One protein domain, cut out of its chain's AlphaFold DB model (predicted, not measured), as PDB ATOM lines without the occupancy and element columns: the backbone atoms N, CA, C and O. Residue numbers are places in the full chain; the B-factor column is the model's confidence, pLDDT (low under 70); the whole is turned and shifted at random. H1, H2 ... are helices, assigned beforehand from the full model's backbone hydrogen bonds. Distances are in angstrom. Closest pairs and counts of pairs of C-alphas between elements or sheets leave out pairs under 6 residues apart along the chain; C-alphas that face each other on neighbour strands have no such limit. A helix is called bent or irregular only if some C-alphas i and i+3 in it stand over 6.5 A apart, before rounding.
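What this domain is: This is residues 2 to 113 of the 249 residues of an uncharacterized protein of Aphanomyces euteiches (UniProt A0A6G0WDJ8). One very long helix, H1, kinked near residue 42, has its residues 2 to 33 sticking out as a free arm; beyond the kink the chain folds back through the short H2, and then again into H3, a zigzag in which H2 packs on both longer helices. The arm makes much of the length. The printed part has 112 residues with three named helices, in the order H1, H2, H3, and no named strand; the class is all helix. It is extended, with a radius of gyration of the C-alphas of 25.7 A and spans of 89 by 31 by 14 A.

Where its parts are: H1 is residues 2 to 62, 85.1 A from C-alpha 2 at (64.721, -22.568, -17.868) to C-alpha 62 at (-8.552, -18.657, -60.955). It has a kink of 36 degrees near residue 42 and is neither bent nor irregular, but only just: C-alphas 39 and 42 are 6.4 A apart. H3, residues 86 to 108, is 32.4 A long, with a kink of 25 degrees near residue 99, and ends with C-alpha 108 at (-16.369, -24.001, -40.102); it too is only just neither bent nor irregular, C-alphas 96 and 99 being 6.2 A apart. H2, residues 69 to 76, spans 10.8 A.

How they stand to each other: H1 touches H2 with residues 48 to 56 alone, a helical hairpin at a shallow tilt of 12 degrees, opposite ways; their closest C-alphas, of Val 52 and Trp 74, are 6.8 A apart. H2 and H3 touch and form a second helical hairpin, opposite ways at a shallow tilt of 32 degrees, only just short of steep; H3 touches H2 with residues 92 to 99 alone, and their closest C-alphas, of Ala 75 and Gln 92, are 4.8 A apart. H1 and H3 are close but not clearly touching, the same way at a steep tilt of 45 degrees, with the closest C-alphas, of Ala 45 and Ile 88, 7.6 A apart. Every O i to N i+4 pair is within hydrogen-bond range in H2, against 54 of 57 in H1 and 17 of 19 in H3.

The domain as a whole: The C-alphas of Glu 2 and Lys 113, the two farthest apart, are 90.0 A apart. The printed part has no cut, and both links are short. Mean pLDDT of the printed part is 88.6, with residues 110 to 113 under 70.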
ATOM      1  N   GLU A   2      65.072 -23.091 -16.531       79.75
ATOM      2  CA  GLU A   2      64.721 -22.568 -17.868       79.75
ATOM      3  C   GLU A   2      64.161 -23.610 -18.845       79.75
ATOM      4  O   GLU A   2      63.186 -23.344 -19.538       79.75
ATOM      5  N   HIS A   3      64.690 -24.835 -18.832       82.62
ATOM      6  CA  HIS A   3      64.207 -25.918 -19.696       82.62
ATOM      7  C   HIS A   3      62.724 -26.273 -19.463       82.62
ATOM      8  O   HIS A   3      62.005 -26.612 -20.399       82.62
ATOM      9  N   TYR A   4      62.239 -26.152 -18.223       85.94
ATOM     10  CA  TYR A   4      60.827 -26.384 -17.903       85.94
ATOM     11  C   TYR A   4      59.931 -25.268 -18.461       85.94
ATOM     12  O   TYR A   4      58.888 -25.552 -19.040       85.94
ATOM     13  N   LYS A   5      60.381 -24.007 -18.377       90.44
ATOM     14  CA  LYS A   5      59.682 -22.865 -18.989       90.44
ATOM     15  C   LYS A   5      59.625 -22.982 -20.513       90.44
ATOM     16  O   LYS A   5      58.575 -22.734 -21.090       90.44
ATOM     17  N   LEU A   6      60.714 -23.411 -21.152       89.75
ATOM     18  CA  LEU A   6      60.753 -23.635 -22.602       89.75
ATOM     19  C   LEU A   6      59.805 -24.760 -23.039       89.75
ATOM     20  O   LEU A   6      59.088 -24.597 -24.021       89.75
ATOM     21  N   LYS A   7      59.739 -25.868 -22.287       91.75
ATOM     22  CA  LYS A   7      58.763 -26.940 -22.544       91.75
ATOM     23  C   LYS A   7      57.317 -26.467 -22.394       91.75
ATOM     24  O   LYS A   7      56.484 -26.823 -23.221       91.75
ATOM     25  N   GLN A   8      57.036 -25.647 -21.381       92.31
ATOM     26  CA  GLN A   8      55.714 -25.054 -21.188       92.31
ATOM     27  C   GLN A   8      55.339 -24.148 -22.372       92.31
ATOM     28  O   GLN A   8      54.283 -24.328 -22.966       92.31
ATOM     29  N   MET A   9      56.241 -23.248 -22.784       91.88
ATOM     30  CA  MET A   9      56.021 -22.358 -23.931       91.88
ATOM     31  C   MET A   9      55.832 -23.122 -25.248       91.88
ATOM     32  O   MET A   9      54.980 -22.746 -26.049       91.88
ATOM     33  N   ALA A  10      56.591 -24.200 -25.471       91.62
ATOM     34  CA  ALA A  10      56.426 -25.054 -26.644       91.62
ATOM     35  C   ALA A  10      55.055 -25.752 -26.649       91.62
ATOM     36  O   ALA A  10      54.361 -25.728 -27.662       91.62
ATOM     37  N   SER A  11      54.625 -26.294 -25.505       92.81
ATOM     38  CA  SER A  11      53.305 -26.921 -25.359       92.81
ATOM     39  C   SER A  11      52.157 -25.922 -25.574       92.81
ATOM     40  O   SER A  11      51.195 -26.214 -26.291       92.81
ATOM     41  N   ASP A  12      52.280 -24.710 -25.031       92.62
ATOM     42  CA  ASP A  12      51.291 -23.645 -25.215       92.62
ATOM     43  C   ASP A  12      51.223 -23.191 -26.687       92.62
ATOM     44  O   ASP A  12      50.127 -22.987 -27.228       92.62
ATOM     45  N   ALA A  13      52.373 -23.102 -27.366       92.50
ATOM     46  CA  ALA A  13      52.459 -22.787 -28.790       92.50
ATOM     47  C   ALA A  13      51.841 -23.887 -29.669       92.50
ATOM     48  O   ALA A  13      51.075 -23.575 -30.581       92.50
ATOM     49  N   GLU A  14      52.095 -25.164 -29.374       93.56
ATOM     50  CA  GLU A  14      51.482 -26.302 -30.075       93.56
ATOM     51  C   GLU A  14      49.960 -26.324 -29.904       93.56
ATOM     52  O   GLU A  14      49.227 -26.493 -30.881       93.56
ATOM     53  N   SER A  15      49.462 -26.076 -28.688       93.50
ATOM     54  CA  SER A  15      48.018 -26.000 -28.432       93.50
ATOM     55  C   SER A  15      47.360 -24.830 -29.181       93.50
ATOM     56  O   SER A  15      46.252 -24.959 -29.712       93.50
ATOM     57  N   SER A  16      48.062 -23.698 -29.278       93.19
ATOM     58  CA  SER A  16      47.610 -22.513 -30.010       93.19
ATOM     59  C   SER A  16      47.613 -22.753 -31.518       93.19
ATOM     60  O   SER A  16      46.649 -22.401 -32.199       93.19
ATOM     61  N   LEU A  17      48.646 -23.423 -32.038       94.19
ATOM     62  CA  LEU A  17      48.728 -23.863 -33.429       94.19
ATOM     63  C   LEU A  17      47.585 -24.827 -33.765       94.19
ATOM     64  O   LEU A  17      46.965 -24.692 -34.818       94.19
ATOM     65  N   HIS A  18      47.283 -25.779 -32.879       94.50
ATOM     66  CA  HIS A  18      46.198 -26.737 -33.078       94.50
ATOM     67  C   HIS A  18      44.840 -26.034 -33.186       94.50
ATOM     68  O   HIS A  18      44.153 -26.184 -34.197       94.50
ATOM     69  N   LYS A  19      44.515 -25.153 -32.232       94.81
ATOM     70  CA  LYS A  19      43.303 -24.314 -32.284       94.81
ATOM     71  C   LYS A  19      43.265 -23.430 -33.534       94.81
ATOM     72  O   LYS A  19      42.203 -23.209 -34.111       94.81
ATOM     73  N   GLY A  20      44.416 -22.911 -33.963       93.81
ATOM     74  CA  GLY A  20      44.548 -22.146 -35.203       93.81
ATOM     75  C   GLY A  20      44.188 -22.974 -36.438       93.81
ATOM     76  O   GLY A  20      43.411 -22.520 -37.275       93.81
ATOM     77  N   LYS A  21      44.686 -24.213 -36.524       95.06
ATOM     78  CA  LYS A  21      44.359 -25.155 -37.605       95.06
ATOM     79  C   LYS A  21      42.878 -25.526 -37.616       95.06
ATOM     80  O   LYS A  21      42.278 -25.525 -38.685       95.06
ATOM     81  N   GLU A  22      42.277 -25.782 -36.454       95.19
ATOM     82  CA  GLU A  22      40.837 -26.054 -36.345       95.19
ATOM     83  C   GLU A  22      40.001 -24.874 -36.851       95.19
ATOM     84  O   GLU A  22      39.111 -25.047 -37.682       95.19
ATOM     85  N   ARG A  23      40.327 -23.650 -36.416       94.00
ATOM     86  CA  ARG A  23      39.643 -22.431 -36.875       94.00
ATOM     87  C   ARG A  23      39.799 -22.210 -38.375       94.00
ATOM     88  O   ARG A  23      38.828 -21.838 -39.024       94.00
ATOM     89  N   LEU A  24      40.986 -22.455 -38.932       94.25
ATOM     90  CA  LEU A  24      41.218 -22.376 -40.376       94.25
ATOM     91  C   LEU A  24      40.423 -23.439 -41.141       94.25
ATOM     92  O   LEU A  24      39.861 -23.134 -42.190       94.25
ATOM     93  N   GLY A  25      40.324 -24.659 -40.606       93.94
ATOM     94  CA  GLY A  25      39.479 -25.714 -41.167       93.94
ATOM     95  C   GLY A  25      38.005 -25.311 -41.205       93.94
ATOM     96  O   GLY A  25      37.361 -25.425 -42.246       93.94
ATOM     97  N   LEU A  26      37.491 -24.753 -40.104       94.56
ATOM     98  CA  LEU A  26      36.123 -24.231 -40.030       94.56
ATOM     99  C   LEU A  26      35.900 -23.049 -40.981       94.56
ATOM    100  O   LEU A  26      34.873 -22.993 -41.651       94.56
ATOM    101  N   ALA A  27      36.859 -22.124 -41.073       92.50
ATOM    102  CA  ALA A  27      36.777 -20.978 -41.976       92.50
ATOM    103  C   ALA A  27      36.751 -21.415 -43.447       92.50
ATOM    104  O   ALA A  27      35.962 -20.891 -44.229       92.50
ATOM    105  N   ARG A  28      37.564 -22.412 -43.818       93.62
ATOM    106  CA  ARG A  28      37.557 -22.987 -45.167       93.62
ATOM    107  C   ARG A  28      36.231 -23.675 -45.478       93.62
ATOM    108  O   ARG A  28      35.637 -23.383 -46.506       93.62
ATOM    109  N   ALA A  29      35.723 -24.498 -44.561       92.38
ATOM    110  CA  ALA A  29      34.419 -25.138 -44.723       92.38
ATOM    111  C   ALA A  29      33.274 -24.112 -44.844       92.38
ATOM    112  O   ALA A  29      32.347 -24.305 -45.627       92.38
ATOM    113  N   ALA A  30      33.345 -23.001 -44.102       90.44
ATOM    114  CA  ALA A  30      32.384 -21.907 -44.217       90.44
ATOM    115  C   ALA A  30      32.468 -21.203 -45.581       90.44
ATOM    116  O   ALA A  30      31.431 -20.865 -46.151       90.44
ATOM    117  N   LEU A  31      33.678 -21.012 -46.118       91.88
ATOM    118  CA  LEU A  31      33.888 -20.452 -47.453       91.88
ATOM    119  C   LEU A  31      33.322 -21.376 -48.541       91.88
ATOM    120  O   LEU A  31      32.572 -20.919 -49.397       91.88
ATOM    121  N   ASP A  32      33.608 -22.676 -48.467       91.00
ATOM    122  CA  ASP A  32      33.089 -23.671 -49.414       91.00
ATOM    123  C   ASP A  32      31.548 -23.732 -49.368       91.00
ATOM    124  O   ASP A  32      30.876 -23.814 -50.401       91.00
ATOM    125  N   ALA A  33      30.962 -23.612 -48.171       87.56
ATOM    126  CA  ALA A  33      29.516 -23.509 -47.996       87.56
ATOM    127  C   ALA A  33      28.941 -22.208 -48.585       87.56
ATOM    128  O   ALA A  33      27.871 -22.240 -49.187       87.56
ATOM    129  N   LEU A  34      29.632 -21.072 -48.440       88.69
ATOM    130  CA  LEU A  34      29.238 -19.794 -49.047       88.69
ATOM    131  C   LEU A  34      29.232 -19.875 -50.574       88.69
ATOM    132  O   LEU A  34      28.247 -19.474 -51.190       88.69
ATOM    133  N   VAL A  35      30.285 -20.443 -51.165       90.62
ATOM    134  CA  VAL A  35      30.387 -20.662 -52.617       90.62
ATOM    135  C   VAL A  35      29.251 -21.565 -53.095       90.62
ATOM    136  O   VAL A  35      28.518 -21.206 -54.009       90.62
ATOM    137  N   THR A  36      29.013 -22.687 -52.411       88.56
ATOM    138  CA  THR A  36      27.913 -23.608 -52.753       88.56
ATOM    139  C   THR A  36      26.542 -22.929 -52.655       88.56
ATOM    140  O   THR A  36      25.691 -23.090 -53.533       88.56
ATOM    141  N   ASN A  37      26.315 -22.138 -51.601       88.44
ATOM    142  CA  ASN A  37      25.066 -21.403 -51.426       88.44
ATOM    143  C   ASN A  37      24.856 -20.376 -52.548       88.44
ATOM    144  O   ASN A  37      23.733 -20.226 -53.020       88.44
ATOM    145  N   HIS A  38      25.913 -19.676 -52.961       88.44
ATOM    146  CA  HIS A  38      25.843 -18.630 -53.978       88.44
ATOM    147  C   HIS A  38      25.710 -19.190 -55.398       88.44
ATOM    148  O   HIS A  38      24.845 -18.744 -56.142       88.44
ATOM    149  N   ASP A  39      26.512 -20.190 -55.756       90.50
ATOM    150  CA  ASP A  39      26.628 -20.630 -57.149       90.50
ATOM    151  C   ASP A  39      25.598 -21.710 -57.509       90.50
ATOM    152  O   ASP A  39      25.209 -21.841 -58.668       90.50
ATOM    153  N   VAL A  40      25.126 -22.484 -56.522       89.62
ATOM    154  CA  VAL A  40      24.216 -23.619 -56.757       89.62
ATOM    155  C   VAL A  40      22.839 -23.378 -56.157       89.62
ATOM    156  O   VAL A  40      21.827 -23.558 -56.839       89.62
ATOM    157  N   LEU A  41      22.769 -22.996 -54.880       90.44
ATOM    158  CA  LEU A  41      21.478 -22.907 -54.190       90.44
ATOM    159  C   LEU A  41      20.726 -21.617 -54.512       90.44
ATOM    160  O   LEU A  41      19.507 -21.663 -54.649       90.44
ATOM    161  N   LEU A  42      21.415 -20.484 -54.668       89.56
ATOM    162  CA  LEU A  42      20.772 -19.203 -54.966       89.56
ATOM    163  C   LEU A  42      20.044 -19.206 -56.324       89.56
ATOM    164  O   LEU A  42      18.885 -18.787 -56.347       89.56
ATOM    165  N   PRO A  43      20.615 -19.714 -57.436       93.00
ATOM    166  CA  PRO A  43      19.883 -19.794 -58.702       93.00
ATOM    167  C   PRO A  43      18.654 -20.705 -58.613       93.00
ATOM    168  O   PRO A  43      17.581 -20.344 -59.096       93.00
ATOM    169  N   LYS A  44      18.770 -21.851 -57.925       92.25
ATOM    170  CA  LYS A  44      17.633 -22.756 -57.673       92.25
ATOM    171  C   LYS A  44      16.535 -22.072 -56.864       92.25
ATOM    172  O   LYS A  44      15.363 -22.144 -57.224       92.25
ATOM    173  N   ALA A  45      16.918 -21.360 -55.808       91.94
ATOM    174  CA  ALA A  45      16.020 -20.564 -54.984       91.94
ATOM    175  C   ALA A  45      15.298 -19.472 -55.788       91.94
ATOM    176  O   ALA A  45      14.095 -19.280 -55.622       91.94
ATOM    177  N   GLN A  46      16.010 -18.769 -56.670       92.81
ATOM    178  CA  GLN A  46      15.430 -17.744 -57.540       92.81
ATOM    179  C   GLN A  46      14.439 -18.345 -58.538       92.81
ATOM    180  O   GLN A  46      13.335 -17.822 -58.692       92.81
ATOM    181  N   GLN A  47      14.797 -19.461 -59.177       93.88
ATOM    182  CA  GLN A  47      13.905 -20.171 -60.087       93.88
ATOM    183  C   GLN A  47      12.647 -20.654 -59.359       93.88
ATOM    184  O   GLN A  47      11.535 -20.422 -59.830       93.88
ATOM    185  N   TRP A  48      12.807 -21.262 -58.183       95.50
ATOM    186  CA  TRP A  48      11.691 -21.657 -57.327       95.50
ATOM    187  C   TRP A  48      10.788 -20.466 -56.994       95.50
ATOM    188  O   TRP A  48       9.572 -20.551 -57.142       95.50
ATOM    189  N   TRP A  49      11.372 -19.323 -56.627       94.69
ATOM    190  CA  TRP A  49      10.614 -18.116 -56.296       94.69
ATOM    191  C   TRP A  49       9.779 -17.604 -57.474       94.69
ATOM    192  O   TRP A  49       8.623 -17.218 -57.300       94.69
ATOM    193  N   GLN A  50      10.341 -17.625 -58.684       94.31
ATOM    194  CA  GLN A  50       9.618 -17.251 -59.899       94.31
ATOM    195  C   GLN A  50       8.427 -18.182 -60.152       94.31
ATOM    196  O   GLN A  50       7.333 -17.705 -60.445       94.31
ATOM    197  N   GLN A  51       8.609 -19.494 -59.980       94.12
ATOM    198  CA  GLN A  51       7.525 -20.466 -60.139       94.12
ATOM    199  C   GLN A  51       6.433 -20.275 -59.085       94.12
ATOM    200  O   GLN A  51       5.253 -20.205 -59.420       94.12
ATOM    201  N   VAL A  52       6.819 -20.075 -57.824       94.00
ATOM    202  CA  VAL A  52       5.886 -19.749 -56.739       94.00
ATOM    203  C   VAL A  52       5.089 -18.486 -57.053       94.00
ATOM    204  O   VAL A  52       3.878 -18.463 -56.844       94.00
ATOM    205  N   HIS A  53       5.727 -17.448 -57.599       91.81
ATOM    206  CA  HIS A  53       5.033 -16.225 -57.990       91.81
ATOM    207  C   HIS A  53       3.979 -16.476 -59.080       91.81
ATOM    208  O   HIS A  53       2.869 -15.947 -58.995       91.81
ATOM    209  N   VAL A  54       4.289 -17.307 -60.079       92.94
ATOM    210  CA  VAL A  54       3.333 -17.706 -61.126       92.94
ATOM    211  C   VAL A  54       2.151 -18.462 -60.520       92.94
ATOM    212  O   VAL A  54       1.004 -18.100 -60.770       92.94
ATOM    213  N   VAL A  55       2.420 -19.452 -59.671       93.31
ATOM    214  CA  VAL A  55       1.390 -20.275 -59.019       93.31
ATOM    215  C   VAL A  55       0.498 -19.435 -58.104       93.31
ATOM    216  O   VAL A  55      -0.723 -19.572 -58.130       93.31
ATOM    217  N   LEU A  56       1.075 -18.513 -57.329       90.50
ATOM    218  CA  LEU A  56       0.309 -17.581 -56.498       90.50
ATOM    219  C   LEU A  56      -0.530 -16.617 -57.343       90.50
ATOM    220  O   LEU A  56      -1.668 -16.322 -56.985       90.50
ATOM    221  N   SER A  57      -0.005 -16.158 -58.479       90.94
ATOM    222  CA  SER A  57      -0.763 -15.313 -59.407       90.94
ATOM    223  C   SER A  57      -1.958 -16.073 -59.991       90.94
ATOM    224  O   SER A  57      -3.069 -15.549 -59.997       90.94
ATOM    225  N   GLN A  58      -1.762 -17.331 -60.401       90.38
ATOM    226  CA  GLN A  58      -2.844 -18.211 -60.858       90.38
ATOM    227  C   GLN A  58      -3.885 -18.437 -59.762       90.38
ATOM    228  O   GLN A  58      -5.075 -18.287 -60.015       90.38
ATOM    229  N   PHE A  59      -3.453 -18.705 -58.526       89.56
ATOM    230  CA  PHE A  59      -4.351 -18.847 -57.380       89.56
ATOM    231  C   PHE A  59      -5.246 -17.613 -57.178       89.56
ATOM    232  O   PHE A  59      -6.449 -17.749 -56.948       89.56
ATOM    233  N   LEU A  60      -4.687 -16.405 -57.307       87.12
ATOM    234  CA  LEU A  60      -5.441 -15.156 -57.156       87.12
ATOM    235  C   LEU A  60      -6.456 -14.920 -58.286       87.12
ATOM    236  O   LEU A  60      -7.520 -14.348 -58.031       87.12
ATOM    237  N   VAL A  61      -6.135 -15.349 -59.509       90.12
ATOM    238  CA  VAL A  61      -6.978 -15.161 -60.702       90.12
ATOM    239  C   VAL A  61      -8.061 -16.236 -60.804       90.12
ATOM    240  O   VAL A  61      -9.231 -15.916 -61.003       90.12
ATOM    241  N   GLU A  62      -7.693 -17.508 -60.651       84.94
ATOM    242  CA  GLU A  62      -8.552 -18.657 -60.955       84.94
ATOM    243  C   GLU A  62      -9.371 -19.158 -59.759       84.94
ATOM    244  O   GLU A  62     -10.269 -19.973 -59.963       84.94
ATOM    245  N   LYS A  63      -9.092 -18.660 -58.542       78.31
ATOM    246  CA  LYS A  63      -9.803 -18.868 -57.260       78.31
ATOM    247  C   LYS A  63     -10.423 -20.260 -57.061       78.31
ATOM    248  O   LYS A  63      -9.840 -21.096 -56.377       78.31
ATOM    249  N   ASP A  64     -11.607 -20.493 -57.627       75.94
ATOM    250  CA  ASP A  64     -12.401 -21.715 -57.454       75.94
ATOM    251  C   ASP A  64     -11.921 -22.892 -58.316       75.94
ATOM    252  O   ASP A  64     -12.169 -24.045 -57.971       75.94
ATOM    253  N   ARG A  65     -11.236 -22.622 -59.433       83.62
ATOM    254  CA  ARG A  65     -10.703 -23.647 -60.353       83.62
ATOM    255  C   ARG A  65      -9.264 -24.040 -60.053       83.62
ATOM    256  O   ARG A  65      -8.772 -25.017 -60.608       83.62
ATOM    257  N   PHE A  66      -8.600 -23.275 -59.195       89.25
ATOM    258  CA  PHE A  66      -7.196 -23.473 -58.901       89.25
ATOM    259  C   PHE A  66      -6.970 -24.738 -58.064       89.25
ATOM    260  O   PHE A  66      -7.566 -24.916 -56.995       89.25
ATOM    261  N   ASP A  67      -6.052 -25.589 -58.518       88.62
ATOM    262  CA  ASP A  67      -5.645 -26.775 -57.777       88.62
ATOM    263  C   ASP A  67      -4.725 -26.406 -56.604       88.62
ATOM    264  O   ASP A  67      -3.533 -26.127 -56.748       88.62
ATOM    265  N   ARG A  68      -5.288 -26.456 -55.397       87.50
ATOM    266  CA  ARG A  68      -4.586 -26.138 -54.147       87.50
ATOM    267  C   ARG A  68      -3.431 -27.094 -53.842       87.50
ATOM    268  O   ARG A  68      -2.556 -26.728 -53.058       87.50
ATOM    269  N   THR A  69      -3.398 -28.285 -54.443       88.88
ATOM    270  CA  THR A  69      -2.287 -29.229 -54.258       88.88
ATOM    271  C   THR A  69      -0.980 -28.696 -54.846       88.88
ATOM    272  O   THR A  69       0.085 -29.001 -54.309       88.88
ATOM    273  N   LEU A  70      -1.048 -27.803 -55.843       91.69
ATOM    274  CA  LEU A  70       0.122 -27.132 -56.412       91.69
ATOM    275  C   LEU A  70       0.873 -26.294 -55.372       91.69
ATOM    276  O   LEU A  70       2.100 -26.306 -55.352       91.69
ATOM    277  N   LEU A  71       0.164 -25.613 -54.462       92.19
ATOM    278  CA  LEU A  71       0.803 -24.832 -53.392       92.19
ATOM    279  C   LEU A  71       1.582 -25.738 -52.432       92.19
ATOM    280  O   LEU A  71       2.697 -25.412 -52.031       92.19
ATOM    281  N   VAL A  72       1.013 -26.899 -52.100       91.12
ATOM    282  CA  VAL A  72       1.660 -27.891 -51.229       91.12
ATOM    283  C   VAL A  72       2.860 -28.529 -51.927       91.12
ATOM    284  O   VAL A  72       3.903 -28.704 -51.300       91.12
ATOM    285  N   HIS A  73       2.740 -28.833 -53.221       93.19
ATOM    286  CA  HIS A  73       3.835 -29.365 -54.027       93.19
ATOM    287  C   HIS A  73       5.026 -28.400 -54.054       93.19
ATOM    288  O   HIS A  73       6.128 -28.772 -53.656       93.19
ATOM    289  N   TRP A  74       4.797 -27.130 -54.397       93.75
ATOM    290  CA  TRP A  74       5.866 -26.129 -54.423       93.75
ATOM    291  C   TRP A  74       6.447 -25.821 -53.041       93.75
ATOM    292  O   TRP A  74       7.628 -25.492 -52.934       93.75
ATOM    293  N   ALA A  75       5.673 -25.983 -51.965       92.31
ATOM    294  CA  ALA A  75       6.215 -25.910 -50.612       92.31
ATOM    295  C   ALA A  75       7.203 -27.055 -50.299       92.31
ATOM    296  O   ALA A  75       8.121 -26.862 -49.502       92.31
ATOM    297  N   ALA A  76       7.048 -28.231 -50.913       92.44
ATOM    298  CA  ALA A  76       7.970 -29.354 -50.740       92.44
ATOM    299  C   ALA A  76       9.264 -29.184 -51.558       92.44
ATOM    300  O   ALA A  76      10.343 -29.479 -51.050       92.44
ATOM    301  N   GLU A  77       9.172 -28.620 -52.765       92.75
ATOM    302  CA  GLU A  77      10.304 -28.414 -53.692       92.75
ATOM    303  C   GLU A  77      11.417 -27.489 -53.154       92.75
ATOM    304  O   GLU A  77      12.499 -27.413 -53.729       92.75
ATOM    305  N   CYS A  78      11.192 -26.779 -52.041       91.12
ATOM    306  CA  CYS A  78      12.210 -25.921 -51.424       91.12
ATOM    307  C   CYS A  78      13.047 -26.575 -50.314       91.12
ATOM    308  O   CYS A  78      13.933 -25.911 -49.767       91.12
ATOM    309  N   GLN A  79      12.807 -27.852 -49.980       86.75
ATOM    310  CA  GLN A  79      13.469 -28.534 -48.855       86.75
ATOM    311  C   GLN A  79      15.001 -28.462 -48.904       86.75
ATOM    312  O   GLN A  79      15.635 -28.278 -47.867       86.75
ATOM    313  N   ASP A  80      15.588 -28.513 -50.098       85.25
ATOM    314  CA  ASP A  80      17.042 -28.535 -50.286       85.25
ATOM    315  C   ASP A  80      17.744 -27.214 -49.920       85.25
ATOM    316  O   ASP A  80      18.957 -27.190 -49.703       85.25
ATOM    317  N   PHE A  81      17.012 -26.095 -49.871       88.94
ATOM    318  CA  PHE A  81      17.598 -24.758 -49.699       88.94
ATOM    319  C   PHE A  81      16.850 -23.847 -48.714       88.94
ATOM    320  O   PHE A  81      17.334 -22.753 -48.409       88.94
ATOM    321  N   GLN A  82      15.719 -24.286 -48.154       88.31
ATOM    322  CA  GLN A  82      14.924 -23.518 -47.186       88.31
ATOM    323  C   GLN A  82      15.739 -23.053 -45.962       88.31
ATOM    324  O   GLN A  82      15.590 -21.914 -45.520       88.31
ATOM    325  N   ASP A  83      16.655 -23.886 -45.456       88.31
ATOM    326  CA  ASP A  83      17.438 -23.594 -44.246       88.31
ATOM    327  C   ASP A  83      18.535 -22.550 -44.495       88.31
ATOM    328  O   ASP A  83      19.093 -21.978 -43.556       88.31
ATOM    329  N   LYS A  84      18.869 -22.301 -45.767       88.06
ATOM    330  CA  LYS A  84      19.886 -21.324 -46.172       88.06
ATOM    331  C   LYS A  84      19.297 -19.939 -46.417       88.06
ATOM    332  O   LYS A  84      20.006 -18.949 -46.262       88.06
ATOM    333  N   PHE A  85      18.008 -19.855 -46.752       89.38
ATOM    334  CA  PHE A  85      17.346 -18.605 -47.116       89.38
ATOM    335  C   PHE A  85      16.059 -18.402 -46.308       89.38
ATOM    336  O   PHE A  85      15.009 -18.969 -46.608       89.38
ATOM    337  N   ALA A  86      16.106 -17.507 -45.318       88.38
ATOM    338  CA  ALA A  86      14.978 -17.252 -44.416       88.38
ATOM    339  C   ALA A  86      13.683 -16.826 -45.138       88.38
ATOM    340  O   ALA A  86      12.588 -17.198 -44.714       88.38
ATOM    341  N   ALA A  87      13.793 -16.084 -46.246       88.12
ATOM    342  CA  ALA A  87      12.641 -15.677 -47.052       88.12
ATOM    343  C   ALA A  87      11.909 -16.875 -47.681       88.12
ATOM    344  O   ALA A  87      10.682 -16.881 -47.752       88.12
ATOM    345  N   ILE A  88      12.649 -17.911 -48.082       92.12
ATOM    346  CA  ILE A  88      12.092 -19.139 -48.663       92.12
ATOM    347  C   ILE A  88      11.389 -19.944 -47.581       92.12
ATOM    348  O   ILE A  88      10.243 -20.331 -47.775       92.12
ATOM    349  N   ALA A  89      12.010 -20.100 -46.410       89.56
ATOM    350  CA  ALA A  89      11.362 -20.738 -45.265       89.56
ATOM    351  C   ALA A  89      10.071 -20.007 -44.842       89.56
ATOM    352  O   ALA A  89       9.082 -20.638 -44.466       89.56
ATOM    353  N   ALA A  90      10.046 -18.673 -44.910       88.19
ATOM    354  CA  ALA A  90       8.834 -17.897 -44.654       88.19
ATOM    355  C   ALA A  90       7.762 -18.141 -45.729       88.19
ATOM    356  O   ALA A  90       6.611 -18.413 -45.393       88.19
ATOM    357  N   MET A  91       8.137 -18.104 -47.010       92.19
ATOM    358  CA  MET A  91       7.209 -18.336 -48.119       92.19
ATOM    359  C   MET A  91       6.665 -19.770 -48.132       92.19
ATOM    360  O   MET A  91       5.473 -19.968 -48.331       92.19
ATOM    361  N   GLN A  92       7.489 -20.771 -47.824       92.50
ATOM    362  CA  GLN A  92       7.054 -22.157 -47.658       92.50
ATOM    363  C   GLN A  92       5.928 -22.276 -46.625       92.50
ATOM    364  O   GLN A  92       4.914 -22.930 -46.876       92.50
ATOM    365  N   LYS A  93       6.071 -21.607 -45.473       89.25
ATOM    366  CA  LYS A  93       5.010 -21.568 -44.458       89.25
ATOM    367  C   LYS A  93       3.734 -20.961 -45.025       89.25
ATOM    368  O   LYS A  93       2.669 -21.515 -44.787       89.25
ATOM    369  N   VAL A  94       3.831 -19.870 -45.790       89.81
ATOM    370  CA  VAL A  94       2.673 -19.231 -46.442       89.81
ATOM    371  C   VAL A  94       1.984 -20.190 -47.417       89.81
ATOM    372  O   VAL A  94       0.767 -20.349 -47.344       89.81
ATOM    373  N   LEU A  95       2.748 -20.878 -48.270       91.00
ATOM    374  CA  LEU A  95       2.220 -21.835 -49.246       91.00
ATOM    375  C   LEU A  95       1.450 -22.987 -48.597       91.00
ATOM    376  O   LEU A  95       0.444 -23.431 -49.141       91.00
ATOM    377  N   LEU A  96       1.878 -23.438 -47.419       90.62
ATOM    378  CA  LEU A  96       1.166 -24.461 -46.650       90.62
ATOM    379  C   LEU A  96      -0.018 -23.889 -45.851       90.62
ATOM    380  O   LEU A  96      -0.999 -24.591 -45.604       90.62
ATOM    381  N   LEU A  97       0.052 -22.618 -45.451       88.44
ATOM    382  CA  LEU A  97      -0.976 -21.965 -44.642       88.44
ATOM    383  C   LEU A  97      -2.245 -21.660 -45.438       88.44
ATOM    384  O   LEU A  97      -3.345 -21.809 -44.908       88.44
ATOM    385  N   ILE A  98      -2.105 -21.234 -46.695       87.88
ATOM    386  CA  ILE A  98      -3.232 -20.900 -47.577       87.88
ATOM    387  C   ILE A  98      -4.221 -22.075 -47.712       87.88
ATOM    388  O   ILE A  98      -5.380 -21.902 -47.326       87.88
ATOM    389  N   PRO A  99      -3.821 -23.271 -48.196       87.62
ATOM    390  CA  PRO A  99      -4.746 -24.389 -48.367       87.62
ATOM    391  C   PRO A  99      -5.361 -24.826 -47.036       87.62
ATOM    392  O   PRO A  99      -6.570 -25.052 -46.979       87.62
ATOM    393  N   TRP A 100      -4.567 -24.845 -45.959       88.31
ATOM    394  CA  TRP A 100      -5.053 -25.145 -44.613       88.31
ATOM    395  C   TRP A 100      -6.148 -24.169 -44.166       88.31
ATOM    396  O   TRP A 100      -7.190 -24.590 -43.670       88.31
ATOM    397  N   THR A 101      -5.937 -22.865 -44.365       83.69
ATOM    398  CA  THR A 101      -6.878 -21.819 -43.939       83.69
ATOM    399  C   THR A 101      -8.192 -21.936 -44.691       83.69
ATOM    400  O   THR A 101      -9.255 -21.843 -44.081       83.69
ATOM    401  N   ILE A 102      -8.133 -22.176 -46.003       84.31
ATOM    402  CA  ILE A 102      -9.344 -22.310 -46.809       84.31
ATOM    403  C   ILE A 102     -10.125 -23.559 -46.396       84.31
ATOM    404  O   ILE A 102     -11.338 -23.483 -46.231       84.31
ATOM    405  N   GLU A 103      -9.458 -24.696 -46.202       82.75
ATOM    406  CA  GLU A 103     -10.116 -25.939 -45.789       82.75
ATOM    407  C   GLU A 103     -10.691 -25.826 -44.359       82.75
ATOM    408  O   GLU A 103     -11.826 -26.237 -44.117       82.75
ATOM    409  N   ALA A 104      -9.983 -25.170 -43.433       79.94
ATOM    410  CA  ALA A 104     -10.472 -24.925 -42.074       79.94
ATOM    411  C   ALA A 104     -11.692 -23.998 -42.067       79.94
ATOM    412  O   ALA A 104     -12.673 -24.268 -41.375       79.94
ATOM    413  N   PHE A 105     -11.658 -22.926 -42.858       78.69
ATOM    414  CA  PHE A 105     -12.778 -22.002 -42.991       78.69
ATOM    415  C   PHE A 105     -13.985 -22.673 -43.649       78.69
ATOM    416  O   PHE A 105     -15.104 -22.532 -43.165       78.69
ATOM    417  N   ALA A 106     -13.762 -23.464 -44.699       77.19
ATOM    418  CA  ALA A 106     -14.815 -24.205 -45.381       77.19
ATOM    419  C   ALA A 106     -15.532 -25.172 -44.414       77.19
ATOM    420  O   ALA A 106     -16.760 -25.142 -44.309       77.19
ATOM    421  N   LEU A 107     -14.775 -25.925 -43.604       75.94
ATOM    422  CA  LEU A 107     -15.331 -26.793 -42.559       75.94
ATOM    423  C   LEU A 107     -16.119 -26.015 -41.496       75.94
ATOM    424  O   LEU A 107     -17.172 -26.478 -41.066       75.94
ATOM    425  N   LEU A 108     -15.653 -24.834 -41.080       73.25
ATOM    426  CA  LEU A 108     -16.369 -24.001 -40.102       73.25
ATOM    427  C   LEU A 108     -17.653 -23.382 -40.663       73.25
ATOM    428  O   LEU A 108     -18.621 -23.224 -39.926       73.25
ATOM    429  N   HIS A 109     -17.678 -23.079 -41.959       72.00
ATOM    430  CA  HIS A 109     -18.862 -22.593 -42.669       72.00
ATOM    431  C   HIS A 109     -19.805 -23.715 -43.128       72.00
ATOM    432  O   HIS A 109     -20.831 -23.442 -43.745       72.00
ATOM    433  N   GLY A 110     -19.491 -24.972 -42.803       64.25
ATOM    434  CA  GLY A 110     -20.343 -26.123 -43.081       64.25
ATOM    435  C   GLY A 110     -20.296 -26.629 -44.524       64.25
ATOM    436  O   GLY A 110     -21.209 -27.337 -44.954       64.25
ATOM    437  N   HIS A 111     -19.230 -26.304 -45.258       62.47
ATOM    438  CA  HIS A 111     -18.976 -26.768 -46.618       62.47
ATOM    439  C   HIS A 111     -17.632 -27.512 -46.697       62.47
ATOM    440  O   HIS A 111     -16.590 -26.866 -46.705       62.47
ATOM    441  N   PRO A 112     -17.591 -28.853 -46.811       63.50
ATOM    442  CA  PRO A 112     -18.699 -29.810 -46.747       63.50
ATOM    443  C   PRO A 112     -19.285 -29.923 -45.329       63.50
ATOM    444  O   PRO A 112     -18.786 -29.294 -44.395       63.50
ATOM    445  N   LYS A 113     -20.346 -30.733 -45.169       64.69
ATOM    446  CA  LYS A 113     -21.059 -30.917 -43.892       64.69
ATOM    447  C   LYS A 113     -20.052 -31.076 -42.739       64.69
ATOM    448  O   LYS A 113     -19.209 -31.976 -42.803       64.69
TER     449      LYS A 113